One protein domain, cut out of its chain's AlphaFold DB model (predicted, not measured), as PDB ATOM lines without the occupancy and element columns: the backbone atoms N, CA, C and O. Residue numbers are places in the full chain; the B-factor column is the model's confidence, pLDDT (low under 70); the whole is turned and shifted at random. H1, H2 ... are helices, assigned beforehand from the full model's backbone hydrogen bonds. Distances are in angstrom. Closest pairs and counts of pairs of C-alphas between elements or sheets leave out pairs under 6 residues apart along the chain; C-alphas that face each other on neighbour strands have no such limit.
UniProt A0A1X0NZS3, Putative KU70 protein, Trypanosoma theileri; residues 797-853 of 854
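AT A GLANCE: This is residues 797 to 853 of the 854 residues of the protein "Putative KU70 protein" of Trypanosoma theileri (UniProt A0A1X0NZS3). Three helices make a small, rounded body: H2 and H3 run the same way, roughly side by side, their first residues near each other, and H1 crosses the pair, its first residue by the last residue of H2 and its residues 805 to 808 by residues 846 to 849 of H3. The link of residues 828 to 837 goes back from the last residue of H2 to the first residue of H3. The printed part has 57 residues, with three named helices in the order H1, H2, H3 and no named strand; the class is all helix. The whole is compact, with a radius of gyration of the C-alphas of 10.0 A, and the C-alphas span 25 by 21 by 19 A along their three main axes.

IN THESE COORDINATES: H1 comes first, residues 797 to 809, from C-alpha 797 at (38.939, -27.258, 6.915) to C-alpha 809, a length of 18.6 A. After residues 810 to 817 comes H2, residues 818 to 827, which begins with C-alpha 818 at (36.590, -39.033, -3.150) and is 14.2 A long. After residues 828 to 837 comes H3, residues 838 to 852, the longest helix by residues, 21.2 A from its first to its last C-alpha. It ends with C-alpha 852 at (27.474, -34.128, 15.160).

HOW THE PARTS SIT: H1 and H2 touch, and their closest C-alphas, those of Asn 797 and Ala 827, are 6.1 A apart. Their lines stand at a steep tilt of 63 degrees, and they run opposite ways. H1 and H3 only just touch, with 3 pairs of C-alphas within 8 A, through residues 805 to 808 of H1 and 846 to 849 of H3 alone. Their closest C-alphas are those of Lys 805 and Val 849, 7.1 A apart, and their lines are about perpendicular, at 84 degrees. H2 and H3 touch, and their closest C-alphas are those of Val 818 and Lys 838, 6.2 A apart. They run the same way at a shallow tilt of 33 degrees, only just short of steep. In H1, H2 and H3 every O i to N i+4 pair is within hydrogen-bond range.

THE WHOLE: The two C-alphas farthest apart are those of Asn 810 and Asp 833, at 27.0 A. The first and last printed C-alphas, those of Asn 797 and Ser 853, are 18.3 A apart. The printed part has no cut. The link from H1 to H2, of 8 residues, and the link from H2 to H3, of 10 residues, are short. The mean pLDDT of the printed part is 79.2, and confidence is low, under 70, at residues 797 to 798, 833 to 834, 836 and 852 to 853.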
ATOM      1  N   ASN A 797      39.653 -26.188   6.206       60.34
ATOM      2  CA  ASN A 797      38.939 -27.258   6.915       60.34
ATOM      3  C   ASN A 797      37.472 -26.900   7.206       60.34
ATOM      4  O   ASN A 797      36.574 -27.735   7.047       60.34
ATOM      5  N   ASP A 798      37.203 -25.647   7.575       67.88
ATOM      6  CA  ASP A 798      35.848 -25.177   7.874       67.88
ATOM      7  C   ASP A 798      35.023 -24.961   6.588       67.88
ATOM      8  O   ASP A 798      33.846 -25.322   6.518       67.88
ATOM      9  N   ALA A 799      35.657 -24.502   5.501       73.69
ATOM     10  CA  ALA A 799      35.021 -24.434   4.182       73.69
ATOM     11  C   ALA A 799      34.590 -25.825   3.667       73.69
ATOM     12  O   ALA A 799      33.456 -25.994   3.208       73.69
ATOM     13  N   ILE A 800      35.458 -26.838   3.799       80.69
ATOM     14  CA  ILE A 800      35.140 -28.236   3.460       80.69
ATOM     15  C   ILE A 800      34.016 -28.772   4.361       80.69
ATOM     16  O   ILE A 800      33.093 -29.424   3.868       80.69
ATOM     17  N   SER A 801      34.041 -28.457   5.657       80.19
ATOM     18  CA  SER A 801      33.022 -28.897   6.618       80.19
ATOM     19  C   SER A 801      31.628 -28.345   6.306       80.19
ATOM     20  O   SER A 801      30.649 -29.093   6.335       80.19
ATOM     21  N   ARG A 802      31.527 -27.061   5.938       79.69
ATOM     22  CA  ARG A 802      30.269 -26.433   5.492       79.69
ATOM     23  C   ARG A 802      29.758 -27.062   4.192       79.69
ATOM     24  O   ARG A 802      28.572 -27.368   4.086       79.69
ATOM     25  N   LEU A 803      30.655 -27.316   3.235       83.56
ATOM     26  CA  LEU A 803      30.332 -27.943   1.949       83.56
ATOM     27  C   LEU A 803      29.782 -29.370   2.122       83.56
ATOM     28  O   LEU A 803      28.787 -29.722   1.490       83.56
ATOM     29  N   VAL A 804      30.377 -30.181   3.003       83.44
ATOM     30  CA  VAL A 804      29.893 -31.546   3.278       83.44
ATOM     31  C   VAL A 804      28.572 -31.548   4.052       83.44
ATOM     32  O   VAL A 804      27.696 -32.347   3.722       83.44
ATOM     33  N   LYS A 805      28.377 -30.645   5.023       82.19
ATOM     34  CA  LYS A 805      27.103 -30.535   5.762       82.19
ATOM     35  C   LYS A 805      25.949 -30.085   4.853       82.19
ATOM     36  O   LYS A 805      24.932 -30.772   4.800       82.19
ATOM     37  N   GLY A 806      26.151 -29.065   4.016       80.75
ATOM     38  CA  GLY A 806      25.155 -28.669   3.009       80.75
ATOM     39  C   GLY A 806      24.862 -29.767   1.973       80.75
ATOM     40  O   GLY A 806      23.716 -29.948   1.561       80.75
ATOM     41  N   ALA A 807      25.866 -30.563   1.584       81.31
ATOM     42  CA  ALA A 807      25.668 -31.722   0.709       81.31
ATOM     43  C   ALA A 807      24.956 -32.901   1.403       81.31
ATOM     44  O   ALA A 807      24.300 -33.689   0.723       81.31
ATOM     45  N   PHE A 808      25.052 -33.032   2.728       83.62
ATOM     46  CA  PHE A 808      24.275 -33.992   3.519       83.62
ATOM     47  C   PHE A 808      22.798 -33.576   3.586       83.62
ATOM     48  O   PHE A 808      21.926 -34.386   3.285       83.62
ATOM     49  N   GLU A 809      22.520 -32.310   3.910       79.06
ATOM     50  CA  GLU A 809      21.157 -31.759   4.022       79.06
ATOM     51  C   GLU A 809      20.382 -31.856   2.701       79.06
ATOM     52  O   GLU A 809      19.230 -32.283   2.681       79.06
ATOM     53  N   ASN A 810      21.045 -31.559   1.578       76.00
ATOM     54  CA  ASN A 810      20.473 -31.679   0.234       76.00
ATOM     55  C   ASN A 810      20.545 -33.113  -0.342       76.00
ATOM     56  O   ASN A 810      20.327 -33.310  -1.535       76.00
ATOM     57  N   ASN A 811      20.873 -34.117   0.484       77.31
ATOM     58  CA  ASN A 811      20.952 -35.540   0.118       77.31
ATOM     59  C   ASN A 811      21.906 -35.842  -1.070       77.31
ATOM     60  O   ASN A 811      21.782 -36.844  -1.773       77.31
ATOM     61  N   ALA A 812      22.880 -34.958  -1.296       81.44
ATOM     62  CA  ALA A 812      23.700 -34.846  -2.501       81.44
ATOM     63  C   ALA A 812      25.138 -35.378  -2.339       81.44
ATOM     64  O   ALA A 812      25.974 -35.164  -3.218       81.44
ATOM     65  N   LEU A 813      25.456 -36.092  -1.250       79.12
ATOM     66  CA  LEU A 813      26.808 -36.600  -0.941       79.12
ATOM     67  C   LEU A 813      27.450 -37.424  -2.075       79.12
ATOM     68  O   LEU A 813      28.668 -37.394  -2.247       79.12
ATOM     69  N   GLN A 814      26.647 -38.110  -2.896       80.75
ATOM     70  CA  GLN A 814      27.130 -38.844  -4.074       80.75
ATOM     71  C   GLN A 814      27.758 -37.945  -5.154       80.75
ATOM     72  O   GLN A 814      28.510 -38.446  -5.991       80.75
ATOM     73  N   THR A 815      27.511 -36.632  -5.142       80.25
ATOM     74  CA  THR A 815      28.117 -35.671  -6.085       80.25
ATOM     75  C   THR A 815      29.562 -35.305  -5.730       80.25
ATOM     76  O   THR A 815      30.340 -34.977  -6.625       80.25
ATOM     77  N   LEU A 816      29.953 -35.414  -4.455       82.62
ATOM     78  CA  LEU A 816      31.273 -34.996  -3.969       82.62
ATOM     79  C   LEU A 816      32.399 -35.900  -4.483       82.62
ATOM     80  O   LEU A 816      32.196 -37.083  -4.767       82.62
ATOM     81  N   THR A 817      33.615 -35.368  -4.598       86.06
ATOM     82  CA  THR A 817      34.785 -36.170  -4.988       86.06
ATOM     83  C   THR A 817      35.293 -37.030  -3.827       86.06
ATOM     84  O   THR A 817      35.160 -36.674  -2.657       86.06
ATOM     85  N   VAL A 818      35.938 -38.158  -4.148       83.12
ATOM     86  CA  VAL A 818      36.590 -39.033  -3.150       83.12
ATOM     87  C   VAL A 818      37.635 -38.267  -2.328       83.12
ATOM     88  O   VAL A 818      37.788 -38.533  -1.138       83.12
ATOM     89  N   LEU A 819      38.310 -37.289  -2.942       80.38
ATOM     90  CA  LEU A 819      39.299 -36.452  -2.270       80.38
ATOM     91  C   LEU A 819      38.644 -35.508  -1.251       80.38
ATOM     92  O   LEU A 819      39.065 -35.509  -0.104       80.38
ATOM     93  N   GLN A 820      37.556 -34.811  -1.605       83.62
ATOM     94  CA  GLN A 820      36.799 -33.972  -0.657       83.62
ATOM     95  C   GLN A 820      36.248 -34.773   0.534       83.62
ATOM     96  O   GLN A 820      36.339 -34.314   1.671       83.62
ATOM     97  N   LEU A 821      35.721 -35.982   0.296       84.56
ATOM     98  CA  LEU A 821      35.230 -36.859   1.367       84.56
ATOM     99  C   LEU A 821      36.366 -37.304   2.308       84.56
ATOM    100  O   LEU A 821      36.181 -37.313   3.522       84.56
ATOM    101  N   ARG A 822      37.551 -37.627   1.768       84.19
ATOM    102  CA  ARG A 822      38.739 -37.975   2.569       84.19
ATOM    103  C   ARG A 822      39.317 -36.768   3.312       84.19
ATOM    104  O   ARG A 822      39.637 -36.903   4.485       84.19
ATOM    105  N   SER A 823      39.385 -35.590   2.690       83.69
ATOM    106  CA  SER A 823      39.796 -34.349   3.362       83.69
ATOM    107  C   SER A 823      38.871 -33.999   4.528       83.69
ATOM    108  O   SER A 823      39.364 -33.617   5.582       83.69
ATOM    109  N   TYR A 824      37.554 -34.187   4.379       85.88
ATOM    110  CA  TYR A 824      36.612 -33.994   5.482       85.88
ATOM    111  C   TYR A 824      36.820 -35.005   6.617       85.88
ATOM    112  O   TYR A 824      36.935 -34.594   7.766       85.88
ATOM    113  N   LEU A 825      36.933 -36.307   6.324       84.69
ATOM    114  CA  LEU A 825      37.184 -37.313   7.369       84.69
ATOM    115  C   LEU A 825      38.514 -37.074   8.099       84.69
ATOM    116  O   LEU A 825      38.545 -37.142   9.324       84.69
ATOM    117  N   ASN A 826      39.571 -36.690   7.377       82.94
ATOM    118  CA  ASN A 826      40.851 -36.311   7.975       82.94
ATOM    119  C   ASN A 826      40.727 -35.059   8.865       82.94
ATOM    120  O   ASN A 826      41.266 -35.053   9.968       82.94
ATOM    121  N   ALA A 827      39.995 -34.025   8.429       81.62
ATOM    122  CA  ALA A 827      39.727 -32.827   9.235       81.62
ATOM    123  C   ALA A 827      38.865 -33.123  10.480       81.62
ATOM    124  O   ALA A 827      38.975 -32.425  11.484       81.62
ATOM    125  N   MET A 828      38.047 -34.180  10.434       79.00
ATOM    126  CA  MET A 828      37.282 -34.691  11.576       79.00
ATOM    127  C   MET A 828      38.048 -35.717  12.439       79.00
ATOM    128  O   MET A 828      37.507 -36.163  13.449       79.00
ATOM    129  N   GLY A 829      39.280 -36.094  12.073       76.50
ATOM    130  CA  GLY A 829      40.106 -37.061  12.812       76.50
ATOM    131  C   GLY A 829      39.710 -38.539  12.660       76.50
ATOM    132  O   GLY A 829      40.150 -39.368  13.453       76.50
ATOM    133  N   GLU A 830      38.888 -38.888  11.667       81.00
ATOM    134  CA  GLU A 830      38.317 -40.231  11.482       81.00
ATOM    135  C   GLU A 830      39.120 -41.086  10.482       81.00
ATOM    136  O   GLU A 830      39.461 -40.634   9.386       81.00
ATOM    137  N   SER A 831      39.410 -42.349  10.833       75.50
ATOM    138  CA  SER A 831      40.214 -43.241   9.976       75.50
ATOM    139  C   SER A 831      39.465 -43.647   8.700       75.50
ATOM    140  O   SER A 831      38.278 -43.975   8.702       75.50
ATOM    141  N   THR A 832      40.205 -43.687   7.589       74.69
ATOM    142  CA  THR A 832      39.689 -44.061   6.263       74.69
ATOM    143  C   THR A 832      40.169 -45.437   5.782       74.69
ATOM    144  O   THR A 832      39.879 -45.819   4.645       74.69
ATOM    145  N   ASP A 833      40.876 -46.198   6.626       59.75
ATOM    146  CA  ASP A 833      41.611 -47.414   6.230       59.75
ATOM    147  C   ASP A 833      40.700 -48.591   5.837       59.75
ATOM    148  O   ASP A 833      41.076 -49.442   5.027       59.75
ATOM    149  N   GLY A 834      39.465 -48.614   6.348       64.12
ATOM    150  CA  GLY A 834      38.438 -49.584   5.949       64.12
ATOM    151  C   GLY A 834      37.677 -49.230   4.662       64.12
ATOM    152  O   GLY A 834      37.023 -50.097   4.088       64.12
ATOM    153  N   ALA A 835      37.736 -47.978   4.194       71.06
ATOM    154  CA  ALA A 835      36.823 -47.443   3.182       71.06
ATOM    155  C   ALA A 835      37.481 -47.356   1.791       71.06
ATOM    156  O   ALA A 835      38.101 -46.348   1.427       71.06
ATOM    157  N   ARG A 836      37.354 -48.429   0.997       67.56
ATOM    158  CA  ARG A 836      38.000 -48.548  -0.327       67.56
ATOM    159  C   ARG A 836      37.140 -48.014  -1.474       67.56
ATOM    160  O   ARG A 836      37.694 -47.561  -2.473       67.56
ATOM    161  N   ARG A 837      35.812 -48.061  -1.359       76.81
ATOM    162  CA  ARG A 837      34.860 -47.542  -2.354       76.81
ATOM    163  C   ARG A 837      34.312 -46.180  -1.930       76.81
ATOM    164  O   ARG A 837      34.364 -45.794  -0.762       76.81
ATOM    165  N   LYS A 838      33.759 -45.444  -2.899       81.31
ATOM    166  CA  LYS A 838      33.129 -44.139  -2.654       81.31
ATOM    167  C   LYS A 838      31.948 -44.258  -1.687       81.31
ATOM    168  O   LYS A 838      31.805 -43.420  -0.803       81.31
ATOM    169  N   ASP A 839      31.146 -45.307  -1.829       80.38
ATOM    170  CA  ASP A 839      29.956 -45.525  -1.005       80.38
ATOM    171  C   ASP A 839      30.318 -45.844   0.452       80.38
ATOM    172  O   ASP A 839      29.657 -45.348   1.361       80.38
ATOM    173  N   ASP A 840      31.420 -46.568   0.686       83.25
ATOM    174  CA  ASP A 840      31.976 -46.808   2.024       83.25
ATOM    175  C   ASP A 840      32.311 -45.471   2.714       83.25
ATOM    176  O   ASP A 840      31.902 -45.223   3.848       83.25
ATOM    177  N   LEU A 841      33.005 -44.570   2.002       85.06
ATOM    178  CA  LEU A 841      33.342 -43.229   2.499       85.06
ATOM    179  C   LEU A 841      32.081 -42.394   2.765       85.06
ATOM    180  O   LEU A 841      32.006 -41.721   3.790       85.06
ATOM    181  N   ILE A 842      31.072 -42.463   1.890       86.56
ATOM    182  CA  ILE A 842      29.786 -41.780   2.095       86.56
ATOM    183  C   ILE A 842      29.069 -42.329   3.335       86.56
ATOM    184  O   ILE A 842      28.508 -41.537   4.091       86.56
ATOM    185  N   GLN A 843      29.115 -43.637   3.608       84.12
ATOM    186  CA  GLN A 843      28.540 -44.217   4.829       84.12
ATOM    187  C   GLN A 843      29.269 -43.750   6.099       84.12
ATOM    188  O   GLN A 843      28.605 -43.433   7.088       84.12
ATOM    189  N   VAL A 844      30.605 -43.657   6.076       84.31
ATOM    190  CA  VAL A 844      31.386 -43.120   7.209       84.31
ATOM    191  C   VAL A 844      31.072 -41.634   7.419       84.31
ATOM    192  O   VAL A 844      30.677 -41.260   8.518       84.31
ATOM    193  N   VAL A 845      31.105 -40.801   6.372       86.25
ATOM    194  CA  VAL A 845      30.710 -39.378   6.452       86.25
ATOM    195  C   VAL A 845      29.270 -39.218   6.958       86.25
ATOM    196  O   VAL A 845      29.010 -38.402   7.838       86.25
ATOM    197  N   THR A 846      28.336 -40.043   6.478       86.38
ATOM    198  CA  THR A 846      26.932 -40.046   6.932       86.38
ATOM    199  C   THR A 846      26.809 -40.385   8.418       86.38
ATOM    200  O   THR A 846      25.927 -39.851   9.090       86.38
ATOM    201  N   ARG A 847      27.677 -41.257   8.950       84.81
ATOM    202  CA  ARG A 847      27.744 -41.574  10.383       84.81
ATOM    203  C   ARG A 847      28.277 -40.381  11.179       84.81
ATOM    204  O   ARG A 847      27.595 -39.947  12.101       84.81
ATOM    205  N   VAL A 848      29.421 -39.827  10.770       84.00
ATOM    206  CA  VAL A 848      30.114 -38.708  11.439       84.00
ATOM    207  C   VAL A 848      29.235 -37.455  11.511       84.00
ATOM    208  O   VAL A 848      29.099 -36.855  12.577       84.00
ATOM    209  N   VAL A 849      28.559 -37.094  10.413       84.44
ATOM    210  CA  VAL A 849      27.633 -35.949  10.394       84.44
ATOM    211  C   VAL A 849      26.426 -36.195  11.313       84.44
ATOM    212  O   VAL A 849      26.058 -35.303  12.074       84.44
ATOM    213  N   LYS A 850      25.861 -37.413  11.339       80.88
ATOM    214  CA  LYS A 850      24.745 -37.776  12.241       80.88
ATOM    215  C   LYS A 850      25.130 -37.857  13.720       80.88
ATOM    216  O   LYS A 850      24.250 -37.736  14.570       80.88
ATOM    217  N   SER A 851      26.406 -38.064  14.046       77.25
ATOM    218  CA  SER A 851      26.913 -37.945  15.420       77.25
ATOM    219  C   SER A 851      27.245 -36.507  15.827       77.25
ATOM    220  O   SER A 851      27.354 -36.252  17.017       77.25
ATOM    221  N   GLN A 852      27.364 -35.568  14.878       68.31
ATOM    222  CA  GLN A 852      27.474 -34.128  15.160       68.31
ATOM    223  C   GLN A 852      26.126 -33.387  15.180       68.31
ATOM    224  O   GLN A 852      26.086 -32.211  15.530       68.31
ATOM    225  N   SER A 853      25.029 -34.040  14.787       59.22
ATOM    226  CA  SER A 853      23.666 -33.491  14.832       59.22
ATOM    227  C   SER A 853      22.869 -33.998  16.048       59.22
ATOM    228  O   SER A 853      21.659 -34.215  15.947       59.22
TER     229      SER A 853